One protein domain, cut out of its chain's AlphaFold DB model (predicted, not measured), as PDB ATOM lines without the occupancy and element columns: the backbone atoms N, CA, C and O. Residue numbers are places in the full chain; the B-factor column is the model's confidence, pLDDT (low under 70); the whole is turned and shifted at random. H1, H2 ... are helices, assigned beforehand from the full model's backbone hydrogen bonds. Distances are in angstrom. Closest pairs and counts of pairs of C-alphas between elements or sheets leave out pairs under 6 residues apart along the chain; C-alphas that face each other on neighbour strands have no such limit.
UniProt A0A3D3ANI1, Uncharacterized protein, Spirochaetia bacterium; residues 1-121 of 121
ATOM      1  N   MET A   1      29.451  39.762  70.832       47.00
ATOM      2  CA  MET A   1      30.055  40.672  71.836       47.00
ATOM      3  C   MET A   1      31.289  40.094  72.534       47.00
ATOM      4  O   MET A   1      32.317  40.752  72.485       47.00
ATOM      5  N   LYS A   2      31.261  38.881  73.119       47.31
ATOM      6  CA  LYS A   2      32.417  38.326  73.868       47.31
ATOM      7  C   LYS A   2      33.733  38.239  73.063       47.31
ATOM      8  O   LYS A   2      34.785  38.566  73.593       47.31
ATOM      9  N   LYS A   3      33.675  37.875  71.774       45.69
ATOM     10  CA  LYS A   3      34.870  37.740  70.912       45.69
ATOM     11  C   LYS A   3      35.509  39.087  70.543       45.69
ATOM     12  O   LYS A   3      36.724  39.203  70.566       45.69
ATOM     13  N   THR A   4      34.706  40.114  70.269       48.25
ATOM     14  CA  THR A   4      35.193  41.463  69.924       48.25
ATOM     15  C   THR A   4      35.884  42.137  71.108       48.25
ATOM     16  O   THR A   4      36.944  42.725  70.938       48.25
ATOM     17  N   VAL A   5      35.324  41.995  72.317       48.66
ATOM     18  CA  VAL A   5      35.938  42.502  73.557       48.66
ATOM     19  C   VAL A   5      37.252  41.777  73.845       48.66
ATOM     20  O   VAL A   5      38.238  42.424  74.169       48.66
ATOM     21  N   PHE A   6      37.297  40.456  73.652       49.78
ATOM     22  CA  PHE A   6      38.522  39.672  73.820       49.78
ATOM     23  C   PHE A   6      39.622  40.071  72.825       49.78
ATOM     24  O   PHE A   6      40.776  40.187  73.213       49.78
ATOM     25  N   ILE A   7      39.270  40.335  71.562       51.56
ATOM     26  CA  ILE A   7      40.221  40.800  70.540       51.56
ATOM     27  C   ILE A   7      40.730  42.210  70.866       51.56
ATOM     28  O   ILE A   7      41.929  42.451  70.784       51.56
ATOM     29  N   LEU A   8      39.851  43.126  71.289       50.69
ATOM     30  CA  LEU A   8      40.245  44.473  71.723       50.69
ATOM     31  C   LEU A   8      41.159  44.438  72.955       50.69
ATOM     32  O   LEU A   8      42.122  45.199  73.019       50.69
ATOM     33  N   PHE A   9      40.898  43.527  73.896       51.66
ATOM     34  CA  PHE A   9      41.755  43.285  75.055       51.66
ATOM     35  C   PHE A   9      43.108  42.708  74.610       51.66
ATOM     36  O   PHE A   9      44.151  43.285  74.880       51.66
ATOM     37  N   ALA A  10      43.126  41.640  73.812       55.50
ATOM     38  CA  ALA A  10      44.367  41.039  73.318       55.50
ATOM     39  C   ALA A  10      45.236  42.031  72.520       55.50
ATOM     40  O   ALA A  10      46.446  42.080  72.723       55.50
ATOM     41  N   LEU A  11      44.628  42.871  71.676       51.38
ATOM     42  CA  LEU A  11      45.329  43.908  70.908       51.38
ATOM     43  C   LEU A  11      45.901  45.033  71.783       51.38
ATOM     44  O   LEU A  11      46.887  45.648  71.392       51.38
ATOM     45  N   SER A  12      45.334  45.289  72.965       54.44
ATOM     46  CA  SER A  12      45.884  46.261  73.921       54.44
ATOM     47  C   SER A  12      47.029  45.688  74.772       54.44
ATOM     48  O   SER A  12      47.889  46.452  75.203       54.44
ATOM     49  N   PHE A  13      47.111  44.360  74.942       55.41
ATOM     50  CA  PHE A  13      48.217  43.680  75.645       55.41
ATOM     51  C   PHE A  13      49.346  43.182  74.728       55.41
ATOM     52  O   PHE A  13      50.469  42.988  75.194       55.41
ATOM     53  N   PHE A  14      49.094  42.999  73.430       51.03
ATOM     54  CA  PHE A  14      50.099  42.522  72.472       51.03
ATOM     55  C   PHE A  14      51.378  43.389  72.408       51.03
ATOM     56  O   PHE A  14      52.466  42.815  72.362       51.03
ATOM     57  N   PRO A  15      51.315  44.736  72.497       52.62
ATOM     58  CA  PRO A  15      52.516  45.578  72.552       52.62
ATOM     59  C   PRO A  15      53.296  45.452  73.870       52.62
ATOM     60  O   PRO A  15      54.471  45.794  73.929       52.62
ATOM     61  N   VAL A  16      52.653  44.983  74.944       51.91
ATOM     62  CA  VAL A  16      53.276  44.860  76.270       51.91
ATOM     63  C   VAL A  16      54.153  43.606  76.339       51.91
ATOM     64  O   VAL A  16      55.244  43.639  76.906       51.91
ATOM     65  N   LEU A  17      53.713  42.509  75.714       49.16
ATOM     66  CA  LEU A  17      54.422  41.225  75.720       49.16
ATOM     67  C   LEU A  17      55.674  41.214  74.834       49.16
ATOM     68  O   LEU A  17      56.663  40.574  75.181       49.16
ATOM     69  N   SER A  18      55.662  41.932  73.710       48.28
ATOM     70  CA  SER A  18      56.780  41.954  72.758       48.28
ATOM     71  C   SER A  18      57.984  42.786  73.216       48.28
ATOM     72  O   SER A  18      59.066  42.644  72.650       48.28
ATOM     73  N   TYR A  19      57.842  43.610  74.262       50.72
ATOM     74  CA  TYR A  19      58.860  44.593  74.656       50.72
ATOM     75  C   TYR A  19      59.419  44.442  76.079       50.72
ATOM     76  O   TYR A  19      60.292  45.221  76.470       50.72
ATOM     77  N   ALA A  20      58.991  43.429  76.838       52.62
ATOM     78  CA  ALA A  20      59.342  43.247  78.252       52.62
ATOM     79  C   ALA A  20      60.855  43.079  78.553       52.62
ATOM     80  O   ALA A  20      61.250  43.186  79.710       52.62
ATOM     81  N   ASN A  21      61.715  42.885  77.541       51.66
ATOM     82  CA  ASN A  21      63.139  42.549  77.715       51.66
ATOM     83  C   ASN A  21      64.150  43.631  77.268       51.66
ATOM     84  O   ASN A  21      65.311  43.316  77.024       51.66
ATOM     85  N   SER A  22      63.771  44.909  77.142       53.03
ATOM     86  CA  SER A  22      64.737  45.970  76.783       53.03
ATOM     87  C   SER A  22      64.501  47.287  77.530       53.03
ATOM     88  O   SER A  22      63.421  47.515  78.064       53.03
ATOM     89  N   PHE A  23      65.481  48.202  77.522       53.25
ATOM     90  CA  PHE A  23      65.342  49.571  78.062       53.25
ATOM     91  C   PHE A  23      64.161  50.345  77.430       53.25
ATOM     92  O   PHE A  23      63.627  51.279  78.026       53.25
ATOM     93  N   SER A  24      63.709  49.921  76.242       54.81
ATOM     94  CA  SER A  24      62.483  50.416  75.603       54.81
ATOM     95  C   SER A  24      61.191  49.882  76.252       54.81
ATOM     96  O   SER A  24      60.180  50.582  76.260       54.81
ATOM     97  N   GLY A  25      61.240  48.718  76.906       56.53
ATOM     98  CA  GLY A  25      60.151  48.141  77.700       56.53
ATOM     99  C   GLY A  25      59.779  48.983  78.918       56.53
ATOM    100  O   GLY A  25      58.600  49.119  79.231       56.53
ATOM    101  N   LEU A  26      60.753  49.651  79.549       58.25
ATOM    102  CA  LEU A  26      60.483  50.601  80.635       58.25
ATOM    103  C   LEU A  26      59.717  51.833  80.119       58.25
ATOM    104  O   LEU A  26      58.811  52.323  80.785       58.25
ATOM    105  N   GLY A  27      60.020  52.288  78.897       61.19
ATOM    106  CA  GLY A  27      59.277  53.351  78.211       61.19
ATOM    107  C   GLY A  27      57.837  52.959  77.870       61.19
ATOM    108  O   GLY A  27      56.945  53.789  77.991       61.19
ATOM    109  N   ILE A  28      57.597  51.692  77.521       61.38
ATOM    110  CA  ILE A  28      56.262  51.133  77.249       61.38
ATOM    111  C   ILE A  28      55.459  50.939  78.533       61.38
ATOM    112  O   ILE A  28      54.272  51.245  78.547       61.38
ATOM    113  N   ILE A  29      56.083  50.502  79.628       62.69
ATOM    114  CA  ILE A  29      55.426  50.447  80.941       62.69
ATOM    115  C   ILE A  29      55.025  51.859  81.379       62.69
ATOM    116  O   ILE A  29      53.883  52.074  81.771       62.69
ATOM    117  N   VAL A  30      55.922  52.838  81.241       64.62
ATOM    118  CA  VAL A  30      55.629  54.246  81.545       64.62
ATOM    119  C   VAL A  30      54.510  54.772  80.639       64.62
ATOM    120  O   VAL A  30      53.529  55.301  81.149       64.62
ATOM    121  N   ALA A  31      54.574  54.566  79.323       62.22
ATOM    122  CA  ALA A  31      53.503  54.948  78.398       62.22
ATOM    123  C   ALA A  31      52.170  54.247  78.723       62.22
ATOM    124  O   ALA A  31      51.112  54.868  78.662       62.22
ATOM    125  N   GLY A  32      52.222  52.985  79.146       63.94
ATOM    126  CA  GLY A  32      51.074  52.200  79.586       63.94
ATOM    127  C   GLY A  32      50.480  52.722  80.891       63.94
ATOM    128  O   GLY A  32      49.265  52.734  81.041       63.94
ATOM    129  N   MET A  33      51.300  53.235  81.807       67.62
ATOM    130  CA  MET A  33      50.829  53.906  83.019       67.62
ATOM    131  C   MET A  33      50.235  55.287  82.704       67.62
ATOM    132  O   MET A  33      49.137  55.593  83.159       67.62
ATOM    133  N   PHE A  34      50.904  56.100  81.882       66.62
ATOM    134  CA  PHE A  34      50.446  57.447  81.523       66.62
ATOM    135  C   PHE A  34      49.253  57.456  80.565       66.62
ATOM    136  O   PHE A  34      48.475  58.403  80.581       66.62
ATOM    137  N   GLY A  35      49.085  56.422  79.742       67.88
ATOM    138  CA  GLY A  35      47.927  56.276  78.869       67.88
ATOM    139  C   GLY A  35      46.832  55.398  79.469       67.88
ATOM    140  O   GLY A  35      45.650  55.701  79.361       67.88
ATOM    141  N   GLY A  36      47.196  54.300  80.122       72.75
ATOM    142  CA  GLY A  36      46.242  53.302  80.601       72.75
ATOM    143  C   GLY A  36      45.499  53.752  81.849       72.75
ATOM    144  O   GLY A  36      44.285  53.571  81.923       72.75
ATOM    145  N   ILE A  37      46.193  54.386  82.801       78.00
ATOM    146  CA  ILE A  37      45.573  54.813  84.062       78.00
ATOM    147  C   ILE A  37      44.521  55.907  83.813       78.00
ATOM    148  O   ILE A  37      43.389  55.715  84.258       78.00
ATOM    149  N   PRO A  38      44.790  56.996  83.058       76.50
ATOM    150  CA  PRO A  38      43.756  57.994  82.767       76.50
ATOM    151  C   PRO A  38      42.555  57.417  82.010       76.50
ATOM    152  O   PRO A  38      41.418  57.712  82.374       76.50
ATOM    153  N   SER A  39      42.780  56.540  81.022       78.19
ATOM    154  CA  SER A  39      41.692  55.830  80.327       78.19
ATOM    155  C   SER A  39      40.844  55.002  81.287       78.19
ATOM    156  O   SER A  39      39.619  55.081  81.251       78.19
ATOM    157  N   ALA A  40      41.474  54.225  82.171       80.31
ATOM    158  CA  ALA A  40      40.763  53.397  83.136       80.31
ATOM    159  C   ALA A  40      39.936  54.244  84.113       80.31
ATOM    160  O   ALA A  40      38.777  53.921  84.365       80.31
ATOM    161  N   VAL A  41      40.492  55.352  84.615       83.56
ATOM    162  CA  VAL A  41      39.778  56.285  85.502       83.56
ATOM    163  C   VAL A  41      38.561  56.885  84.798       83.56
ATOM    164  O   VAL A  41      37.467  56.888  85.363       83.56
ATOM    165  N   ILE A  42      38.722  57.334  83.550       83.81
ATOM    166  CA  ILE A  42      37.622  57.873  82.743       83.81
ATOM    167  C   ILE A  42      36.539  56.811  82.527       83.81
ATOM    168  O   ILE A  42      35.362  57.083  82.757       83.81
ATOM    169  N   LEU A  43      36.921  55.589  82.145       84.94
ATOM    170  CA  LEU A  43      35.988  54.485  81.919       84.94
ATOM    171  C   LEU A  43      35.219  54.108  83.190       84.94
ATOM    172  O   LEU A  43      33.999  53.961  83.140       84.94
ATOM    173  N   ILE A  44      35.900  53.996  84.334       86.12
ATOM    174  CA  ILE A  44      35.259  53.710  85.627       86.12
ATOM    175  C   ILE A  44      34.263  54.816  85.978       86.12
ATOM    176  O   ILE A  44      33.123  54.524  86.335       86.12
ATOM    177  N   GLY A  45      34.658  56.082  85.826       82.25
ATOM    178  CA  GLY A  45      33.760  57.204  86.070       82.25
ATOM    179  C   GLY A  45      32.529  57.162  85.160       82.25
ATOM    180  O   GLY A  45      31.406  57.288  85.649       82.25
ATOM    181  N   LEU A  46      32.707  56.937  83.855       86.44
ATOM    182  CA  LEU A  46      31.598  56.823  82.901       86.44
ATOM    183  C   LEU A  46      30.648  55.673  83.257       86.44
ATOM    184  O   LEU A  46      29.436  55.817  83.099       86.44
ATOM    185  N   ILE A  47      31.165  54.552  83.771       85.69
ATOM    186  CA  ILE A  47      30.345  53.431  84.252       85.69
ATOM    187  C   ILE A  47      29.522  53.850  85.473       85.69
ATOM    188  O   ILE A  47      28.312  53.644  85.479       85.69
ATOM    189  N   ILE A  48      30.147  54.463  86.482       86.12
ATOM    190  CA  ILE A  48      29.452  54.925  87.694       86.12
ATOM    191  C   ILE A  48      28.350  55.923  87.326       86.12
ATOM    192  O   ILE A  48      27.203  55.766  87.737       86.12
ATOM    193  N   ALA A  49      28.668  56.912  86.495       82.25
ATOM    194  CA  ALA A  49      27.702  57.909  86.053       82.25
ATOM    195  C   ALA A  49      26.568  57.287  85.208       82.25
ATOM    196  O   ALA A  49      25.409  57.681  85.345       82.25
ATOM    197  N   SER A  50      26.861  56.247  84.416       83.81
ATOM    198  CA  SER A  50      25.841  55.476  83.691       83.81
ATOM    199  C   SER A  50      24.905  54.713  84.618       83.81
ATOM    200  O   SER A  50      23.707  54.655  84.344       83.81
ATOM    201  N   LEU A  51      25.429  54.147  85.707       85.88
ATOM    202  CA  LEU A  51      24.621  53.466  86.716       85.88
ATOM    203  C   LEU A  51      23.670  54.453  87.403       85.88
ATOM    204  O   LEU A  51      22.470  54.194  87.428       85.88
ATOM    205  N   ILE A  52      24.185  55.605  87.850       87.88
ATOM    206  CA  ILE A  52      23.404  56.662  88.519       87.88
ATOM    207  C   ILE A  52      22.256  57.154  87.623       87.88
ATOM    208  O   ILE A  52      21.101  57.219  88.048       87.88
ATOM    209  N   ILE A  53      22.548  57.464  86.356       86.88
ATOM    210  CA  ILE A  53      21.542  57.954  85.401       86.88
ATOM    211  C   ILE A  53      20.538  56.866  85.024       86.88
ATOM    212  O   ILE A  53      19.348  57.145  84.864       86.88
ATOM    213  N   GLY A  54      20.999  55.622  84.881       82.88
ATOM    214  CA  GLY A  54      20.138  54.481  84.589       82.88
ATOM    215  C   GLY A  54      19.074  54.282  85.667       82.88
ATOM    216  O   GLY A  54      17.893  54.156  85.330       82.88
ATOM    217  N   SER A  55      19.481  54.335  86.939       85.25
ATOM    218  CA  SER A  55      18.612  54.114  88.099       85.25
ATOM    219  C   SER A  55      17.722  55.298  88.479       85.25
ATOM    220  O   SER A  55      16.787  55.114  89.245       85.25
ATOM    221  N   SER A  56      17.987  56.510  87.985       83.38
ATOM    222  CA  SER A  56      17.222  57.693  88.401       83.38
ATOM    223  C   SER A  56      15.830  57.746  87.760       83.38
ATOM    224  O   SER A  56      15.704  57.778  86.537       83.38
ATOM    225  N   GLU A  57      14.772  57.782  88.569       83.56
ATOM    226  CA  GLU A  57      13.379  57.888  88.103       83.56
ATOM    227  C   GLU A  57      13.003  59.314  87.657       83.56
ATOM    228  O   GLU A  57      12.108  59.491  86.836       83.56
ATOM    229  N   ASN A  58      13.747  60.326  88.118       83.50
ATOM    230  CA  ASN A  58      13.471  61.745  87.855       83.50
ATOM    231  C   ASN A  58      13.988  62.249  86.495       83.50
ATOM    232  O   ASN A  58      13.794  63.413  86.149       83.50
ATOM    233  N   ILE A  59      14.666  61.402  85.714       83.81
ATOM    234  CA  ILE A  59      15.281  61.791  84.438       83.81
ATOM    235  C   ILE A  59      14.450  61.275  83.270       83.81
ATOM    236  O   ILE A  59      14.159  60.080  83.172       83.81
ATOM    237  N   SER A  60      14.159  62.164  82.318       87.50
ATOM    238  CA  SER A  60      13.477  61.807  81.077       87.50
ATOM    239  C   SER A  60      14.239  60.743  80.270       87.50
ATOM    240  O   SER A  60      15.472  60.720  80.204       87.50
ATOM    241  N   LEU A  61      13.489  59.875  79.582       85.88
ATOM    242  CA  LEU A  61      14.036  58.831  78.703       85.88
ATOM    243  C   LEU A  61      14.993  59.388  77.634       85.88
ATOM    244  O   LEU A  61      16.011  58.762  77.338       85.88
ATOM    245  N   SER A  62      14.703  60.574  77.089       84.06
ATOM    246  CA  SER A  62      15.553  61.232  76.091       84.06
ATOM    247  C   SER A  62      16.913  61.633  76.663       84.06
ATOM    248  O   SER A  62      17.939  61.372  76.040       84.06
ATOM    249  N   THR A  63      16.954  62.191  77.874       83.81
ATOM    250  CA  THR A  63      18.205  62.571  78.546       83.81
ATOM    251  C   THR A  63      19.042  61.342  78.892       83.81
ATOM    252  O   THR A  63      20.254  61.345  78.661       83.81
ATOM    253  N   LYS A  64      18.408  60.249  79.347       84.62
ATOM    254  CA  LYS A  64      19.094  58.964  79.564       84.62
ATOM    255  C   LYS A  64      19.725  58.434  78.273       84.62
ATOM    256  O   LYS A  64      20.886  58.027  78.283       84.62
ATOM    257  N   ALA A  65      18.994  58.470  77.156       84.25
ATOM    258  CA  ALA A  65      19.487  58.006  75.858       84.25
ATOM    259  C   ALA A  65      20.654  58.863  75.332       84.25
ATOM    260  O   ALA A  65      21.672  58.319  74.883       84.25
ATOM    261  N   THR A  66      20.546  60.191  75.439       85.06
ATOM    262  CA  THR A  66      21.613  61.130  75.061       85.06
ATOM    263  C   THR A  66      22.871  60.876  75.882       85.06
ATOM    264  O   THR A  66      23.953  60.710  75.322       85.06
ATOM    265  N   TYR A  67      22.728  60.749  77.203       87.06
ATOM    266  CA  TYR A  67      23.848  60.447  78.083       87.06
ATOM    267  C   TYR A  67      24.525  59.116  77.723       87.06
ATOM    268  O   TYR A  67      25.742  59.074  77.548       87.06
ATOM    269  N   GLN A  68      23.755  58.033  77.561       85.12
ATOM    270  CA  GLN A  68      24.311  56.721  77.213       85.12
ATOM    271  C   GLN A  68      25.052  56.742  75.874       85.12
ATOM    272  O   GLN A  68      26.040  56.029  75.702       85.12
ATOM    273  N   THR A  69      24.589  57.552  74.925       86.88
ATOM    274  CA  THR A  69      25.253  57.727  73.630       86.88
ATOM    275  C   THR A  69      26.602  58.419  73.800       86.88
ATOM    276  O   THR A  69      27.613  57.901  73.327       86.88
ATOM    277  N   ILE A  70      26.649  59.530  74.544       81.94
ATOM    278  CA  ILE A  70      27.893  60.260  74.827       81.94
ATOM    279  C   ILE A  70      28.881  59.365  75.584       81.94
ATOM    280  O   ILE A  70      30.037  59.251  75.179       81.94
ATOM    281  N   ALA A  71      28.422  58.657  76.621       82.31
ATOM    282  CA  ALA A  71      29.260  57.764  77.418       82.31
ATOM    283  C   ALA A  71      29.844  56.610  76.584       82.31
ATOM    284  O   ALA A  71      31.022  56.271  76.729       82.31
ATOM    285  N   LYS A  72      29.058  56.033  75.664       82.94
ATOM    286  CA  LYS A  72      29.539  55.009  74.720       82.94
ATOM    287  C   LYS A  72      30.607  55.562  73.784       82.94
ATOM    288  O   LYS A  72      31.641  54.921  73.622       82.94
ATOM    289  N   ILE A  73      30.384  56.738  73.196       82.38
ATOM    290  CA  ILE A  73      31.360  57.377  72.302       82.38
ATOM    291  C   ILE A  73      32.654  57.667  73.066       82.38
ATOM    292  O   ILE A  73      33.721  57.260  72.616       82.38
ATOM    293  N   ALA A  74      32.570  58.284  74.247       82.19
ATOM    294  CA  ALA A  74      33.730  58.577  75.086       82.19
ATOM    295  C   ALA A  74      34.520  57.305  75.440       82.19
ATOM    296  O   ALA A  74      35.745  57.287  75.328       82.19
ATOM    297  N   SER A  75      33.819  56.217  75.776       79.81
ATOM    298  CA  SER A  75      34.439  54.921  76.077       79.81
ATOM    299  C   SER A  75      35.163  54.324  74.868       79.81
ATOM    300  O   SER A  75      36.291  53.855  74.985       79.81
ATOM    301  N   VAL A  76      34.538  54.362  73.687       82.00
ATOM    302  CA  VAL A  76      35.139  53.863  72.443       82.00
ATOM    303  C   VAL A  76      36.377  54.683  72.080       82.00
ATOM    304  O   VAL A  76      37.437  54.117  71.830       82.00
ATOM    305  N   VAL A  77      36.274  56.010  72.109       80.69
ATOM    306  CA  VAL A  77      37.384  56.918  71.795       80.69
ATOM    307  C   VAL A  77      38.546  56.732  72.788       80.69
ATOM    308  O   VAL A  77      39.701  56.682  72.370       80.69
ATOM    309  N   SER A  78      38.256  56.518  74.076       77.81
ATOM    310  CA  SER A  78      39.247  56.179  75.113       77.81
ATOM    311  C   SER A  78      39.989  54.866  74.844       77.81
ATOM    312  O   SER A  78      41.210  54.807  75.011       77.81
ATOM    313  N   LEU A  79      39.294  53.837  74.349       74.94
ATOM    314  CA  LEU A  79      39.914  52.567  73.962       74.94
ATOM    315  C   LEU A  79      40.815  52.690  72.724       74.94
ATOM    316  O   LEU A  79      41.801  51.964  72.627       74.94
ATOM    317  N   PHE A  80      40.509  53.605  71.797       73.38
ATOM    318  CA  PHE A  80      41.325  53.845  70.601       73.38
ATOM    319  C   PHE A  80      42.516  54.776  70.847       73.38
ATOM    320  O   PHE A  80      43.564  54.593  70.233       73.38
ATOM    321  N   ILE A  81      42.404  55.745  71.758       73.38
ATOM    322  CA  ILE A  81      43.511  56.662  72.068       73.38
ATOM    323  C   ILE A  81      44.642  55.953  72.815       73.38
ATOM    324  O   ILE A  81      45.804  56.262  72.573       73.38
ATOM    325  N   PHE A  82      44.340  54.954  73.647       70.12
ATOM    326  CA  PHE A  82      45.357  54.180  74.365       70.12
ATOM    327  C   PHE A  82      46.444  53.553  73.455       70.12
ATOM    328  O   PHE A  82      47.623  53.860  73.654       70.12
ATOM    329  N   PRO A  83      46.118  52.733  72.432       65.62
ATOM    330  CA  PRO A  83      47.125  52.161  71.537       65.62
ATOM    331  C   PRO A  83      47.810  53.218  70.662       65.62
ATOM    332  O   PRO A  83      48.987  53.065  70.340       65.62
ATOM    333  N   VAL A  84      47.114  54.305  70.313       71.38
ATOM    334  CA  VAL A  84      47.699  55.430  69.568       71.38
ATOM    335  C   VAL A  84      48.775  56.113  70.412       71.38
ATOM    336  O   VAL A  84      49.908  56.248  69.964       71.38
ATOM    337  N   VAL A  85      48.474  56.463  71.665       68.00
ATOM    338  CA  VAL A  85      49.447  57.050  72.596       68.00
ATOM    339  C   VAL A  85      50.650  56.124  72.775       68.00
ATOM    340  O   VAL A  85      51.779  56.592  72.668       68.00
ATOM    341  N   MET A  86      50.429  54.819  72.952       65.56
ATOM    342  CA  MET A  86      51.502  53.821  73.064       65.56
ATOM    343  C   MET A  86      52.392  53.751  71.814       65.56
ATOM    344  O   MET A  86      53.616  53.709  71.934       65.56
ATOM    345  N   PHE A  87      51.796  53.771  70.618       67.12
ATOM    346  CA  PHE A  87      52.526  53.730  69.349       67.12
ATOM    347  C   PHE A  87      53.371  54.995  69.135       67.12
ATOM    348  O   PHE A  87      54.556  54.910  68.810       67.12
ATOM    349  N   PHE A  88      52.791  56.172  69.385       65.94
ATOM    350  CA  PHE A  88      53.490  57.447  69.230       65.94
ATOM    351  C   PHE A  88      54.544  57.681  70.321       65.94
ATOM    352  O   PHE A  88      55.573  58.280  70.028       65.94
ATOM    353  N   PHE A  89      54.378  57.157  71.539       63.72
ATOM    354  CA  PHE A  89      55.392  57.279  72.599       63.72
ATOM    355  C   PHE A  89      56.723  56.605  72.233       63.72
ATOM    356  O   PHE A  89      57.785  57.075  72.633       63.72
ATOM    357  N   GLY A  90      56.683  55.533  71.433       59.78
ATOM    358  CA  GLY A  90      57.888  54.888  70.902       59.78
ATOM    359  C   GLY A  90      58.610  55.705  69.823       59.78
ATOM    360  O   GLY A  90      59.814  55.541  69.636       59.78
ATOM    361  N   TRP A  91      57.893  56.591  69.127       59.41
ATOM    362  CA  TRP A  91      58.415  57.412  68.026       59.41
ATOM    363  C   TRP A  91      58.826  58.820  68.463       59.41
ATOM    364  O   TRP A  91      59.787  59.393  67.947       59.41
ATOM    365  N   VAL A  92      58.105  59.386  69.424       57.31
ATOM    366  CA  VAL A  92      58.248  60.773  69.847       57.31
ATOM    367  C   VAL A  92      59.331  60.864  70.921       57.31
ATOM    368  O   VAL A  92      59.171  60.423  72.059       57.31
ATOM    369  N   LYS A  93      60.481  61.452  70.566       57.06
ATOM    370  CA  LYS A  93      61.552  61.755  71.530       57.06
ATOM    371  C   LYS A  93      60.993  62.661  72.639       57.06
ATOM    372  O   LYS A  93      60.231  63.574  72.350       57.06
ATOM    373  N   LYS A  94      61.440  62.432  73.883       56.12
ATOM    374  CA  LYS A  94      61.043  63.005  75.201       56.12
ATOM    375  C   LYS A  94      60.538  64.471  75.314       56.12
ATOM    376  O   LYS A  94      60.124  64.847  76.404       56.12
ATOM    377  N   LYS A  95      60.586  65.321  74.284       53.03
ATOM    378  CA  LYS A  95      60.246  66.754  74.353       53.03
ATOM    379  C   LYS A  95      58.796  67.121  74.013       53.03
ATOM    380  O   LYS A  95      58.419  68.256  74.272       53.03
ATOM    381  N   GLU A  96      57.963  66.206  73.524       60.59
ATOM    382  CA  GLU A  96      56.584  66.538  73.112       60.59
ATOM    383  C   GLU A  96      55.523  65.969  74.062       60.59
ATOM    384  O   GLU A  96      54.472  65.486  73.647       60.59
ATOM    385  N   VAL A  97      55.770  66.054  75.372       58.88
ATOM    386  CA  VAL A  97      54.815  65.592  76.395       58.88
ATOM    387  C   VAL A  97      53.428  66.246  76.219       58.88
ATOM    388  O   VAL A  97      52.401  65.614  76.459       58.88
ATOM    389  N   GLY A  98      53.387  67.486  75.713       61.03
ATOM    390  CA  GLY A  98      52.149  68.209  75.399       61.03
ATOM    391  C   GLY A  98      51.286  67.565  74.307       61.03
ATOM    392  O   GLY A  98      50.063  67.673  74.368       61.03
ATOM    393  N   PHE A  99      51.884  66.845  73.352       67.81
ATOM    394  CA  PHE A  99      51.139  66.160  72.291       67.81
ATOM    395  C   PHE A  99      50.258  65.041  72.856       67.81
ATOM    396  O   PHE A  99      49.122  64.860  72.420       67.81
ATOM    397  N   PHE A 100      50.730  64.347  73.898       65.62
ATOM    398  CA  PHE A 100      49.928  63.324  74.562       65.62
ATOM    399  C   PHE A 100      48.688  63.938  75.205       65.62
ATOM    400  O   PHE A 100      47.589  63.462  74.946       65.62
ATOM    401  N   PHE A 101      48.823  65.031  75.960       67.06
ATOM    402  CA  PHE A 101      47.674  65.712  76.569       67.06
ATOM    403  C   PHE A 101      46.662  66.223  75.537       67.06
ATOM    404  O   PHE A 101      45.458  66.145  75.777       67.06
ATOM    405  N   PHE A 102      47.129  66.686  74.374       73.38
ATOM    406  CA  PHE A 102      46.248  67.104  73.283       73.38
ATOM    407  C   PHE A 102      45.400  65.945  72.740       73.38
ATOM    408  O   PHE A 102      44.206  66.121  72.507       73.38
ATOM    409  N   LEU A 103      45.975  64.741  72.617       73.19
ATOM    410  CA  LEU A 103      45.226  63.547  72.208       73.19
ATOM    411  C   LEU A 103      44.120  63.181  73.208       73.19
ATOM    412  O   LEU A 103      43.072  62.702  72.792       73.19
ATOM    413  N   TRP A 104      44.306  63.443  74.506       74.00
ATOM    414  CA  TRP A 104      43.293  63.178  75.540       74.00
ATOM    415  C   TRP A 104      42.163  64.204  75.588       74.00
ATOM    416  O   TRP A 104      41.089  63.903  76.116       74.00
ATOM    417  N   LEU A 105      42.377  65.401  75.040       79.12
ATOM    418  CA  LEU A 105      41.451  66.526  75.158       79.12
ATOM    419  C   LEU A 105      40.012  66.186  74.715       79.12
ATOM    420  O   LEU A 105      39.091  66.475  75.481       79.12
ATOM    421  N   PRO A 106      39.767  65.514  73.570       75.06
ATOM    422  CA  PRO A 106      38.407  65.172  73.149       75.06
ATOM    423  C   PRO A 106      37.695  64.231  74.128       75.06
ATOM    424  O   PRO A 106      36.508  64.404  74.399       75.06
ATOM    425  N   ILE A 107      38.416  63.260  74.705       80.81
ATOM    426  CA  ILE A 107      37.850  62.335  75.697       80.81
ATOM    427  C   ILE A 107      37.521  63.085  76.979       80.81
ATOM    428  O   ILE A 107      36.446  62.879  77.542       80.81
ATOM    429  N   ILE A 108      38.430  63.946  77.441       79.38
ATOM    430  CA  ILE A 108      38.244  64.724  78.668       79.38
ATOM    431  C   ILE A 108      36.995  65.599  78.537       79.38
ATOM    432  O   ILE A 108      36.170  65.596  79.445       79.38
ATOM    433  N   ILE A 109      36.807  66.276  77.399       82.94
ATOM    434  CA  ILE A 109      35.623  67.111  77.144       82.94
ATOM    435  C   ILE A 109      34.346  66.259  77.163       82.94
ATOM    436  O   ILE A 109      33.413  66.581  77.898       82.94
ATOM    437  N   LEU A 110      34.298  65.153  76.411       81.69
ATOM    438  CA  LEU A 110      33.109  64.289  76.375       81.69
ATOM    439  C   LEU A 110      32.783  63.699  77.753       81.69
ATOM    440  O   LEU A 110      31.620  63.653  78.154       81.69
ATOM    441  N   SER A 111      33.810  63.301  78.500       80.44
ATOM    442  CA  SER A 111      33.658  62.745  79.845       80.44
ATOM    443  C   SER A 111      33.195  63.807  80.836       80.44
ATOM    444  O   SER A 111      32.296  63.540  81.624       80.44
ATOM    445  N   ALA A 112      33.731  65.028  80.759       82.25
ATOM    446  CA  ALA A 112      33.300  66.154  81.581       82.25
ATOM    447  C   ALA A 112      31.828  66.511  81.331       82.25
ATOM    448  O   ALA A 112      31.089  66.725  82.288       82.25
ATOM    449  N   ILE A 113      31.376  66.503  80.070       82.50
ATOM    450  CA  ILE A 113      29.959  66.697  79.726       82.50
ATOM    451  C   ILE A 113      29.108  65.586  80.349       82.50
ATOM    452  O   ILE A 113      28.102  65.874  80.996       82.50
ATOM    453  N   SER A 114      29.522  64.323  80.212       78.25
ATOM    454  CA  SER A 114      28.841  63.195  80.854       78.25
ATOM    455  C   SER A 114      28.772  63.352  82.380       78.25
ATOM    456  O   SER A 114      27.697  63.197  82.955       78.25
ATOM    457  N   PHE A 115      29.870  63.700  83.052       80.50
ATOM    458  CA  PHE A 115      29.876  63.892  84.506       80.50
ATOM    459  C   PHE A 115      29.016  65.063  84.953       80.50
ATOM    460  O   PHE A 115      28.290  64.946  85.933       80.50
ATOM    461  N   TYR A 116      29.053  66.167  84.215       82.19
ATOM    462  CA  TYR A 116      28.207  67.318  84.486       82.19
ATOM    463  C   TYR A 116      26.719  66.964  84.394       82.19
ATOM    464  O   TYR A 116      25.942  67.358  85.260       82.19
ATOM    465  N   LEU A 117      26.326  66.176  83.388       78.50
ATOM    466  CA  LEU A 117      24.955  65.678  83.269       78.50
ATOM    467  C   LEU A 117      24.581  64.754  84.437       78.50
ATOM    468  O   LEU A 117      23.459  64.831  84.922       78.50
ATOM    469  N   ALA A 118      25.514  63.924  84.911       73.50
ATOM    470  CA  ALA A 118      25.294  63.038  86.053       73.50
ATOM    471  C   ALA A 118      25.223  63.770  87.407       73.50
ATOM    472  O   ALA A 118      24.506  63.340  88.300       73.50
ATOM    473  N   ALA A 119      25.951  64.875  87.572       77.38
ATOM    474  CA  ALA A 119      25.962  65.663  88.807       77.38
ATOM    475  C   ALA A 119      24.758  66.616  88.942       77.38
ATOM    476  O   ALA A 119      24.551  67.207  89.996       77.38
ATOM    477  N   ARG A 120      23.993  66.816  87.861       73.69
ATOM    478  CA  ARG A 120      22.812  67.698  87.794       73.69
ATOM    479  C   ARG A 120      21.504  67.001  88.217       73.69
ATOM    480  O   ARG A 120      20.437  67.574  88.004       73.69
ATOM    481  N   ILE A 121      21.594  65.788  88.756       65.69
ATOM    482  CA  ILE A 121      20.492  64.902  89.168       65.69
ATOM    483  C   ILE A 121      20.474  64.845  90.687       65.69
ATOM    484  O   ILE A 121      19.358  64.871  91.245       65.69
TER     485      ILE A 121
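Overview. This is residues 1 to 121 of the 121 residues of an uncharacterized protein of Spirochaetia bacterium (UniProt A0A3D3ANI1). Two long helices, H2 and H3, lie side by side; H4 packs along both, while H1 splays away on the other side, residues 1 to 7 standing free. The 121 printed residues, class all helix, hold H1 to H4 in chain order and no named strand. The whole is flat, 55 by 35 by 15 A, and only just loose, close to compact (radius of gyration of the C-alphas 16.7 A).

Arrangement. H2, residues 23 to 55, is the hub. It touches H3, residues 61 to 91, opposite ways at a shallow tilt of 1 degrees; the closest C-alphas, Gly 35 and Phe 82, are 5.6 A apart. H4, residues 97 to 119, touches H3, closest C-alphas Ala 74 and Ile 107, 5.6 A. H1, residues 2 to 17, only just touches H2, with 3 pairs of C-alphas within 8 A, closest Val 16 and Ile 28, 7.0 A. The four form an up-and-down bundle, each helix running against the one before. Within hydrogen-bond range are 10 of 12 O i to N i+4 pairs in H1, 27 of 29 in H2, 23 of 27 in H3 and 16 of 19 in H4.

Along the chain. H2 spans 48.0 A from C-alpha 23 at (65.342, 49.571, 78.062), H3 45.7 A, H4 31.4 A to C-alpha 119 at (25.962, 65.663, 88.807), and H1 22.3 A.

Size, cuts and confidence. The printed part has no cut, and its three links are tight. Confidence is under 70 at residues 1 to 35, 83, 85 to 101 and 121.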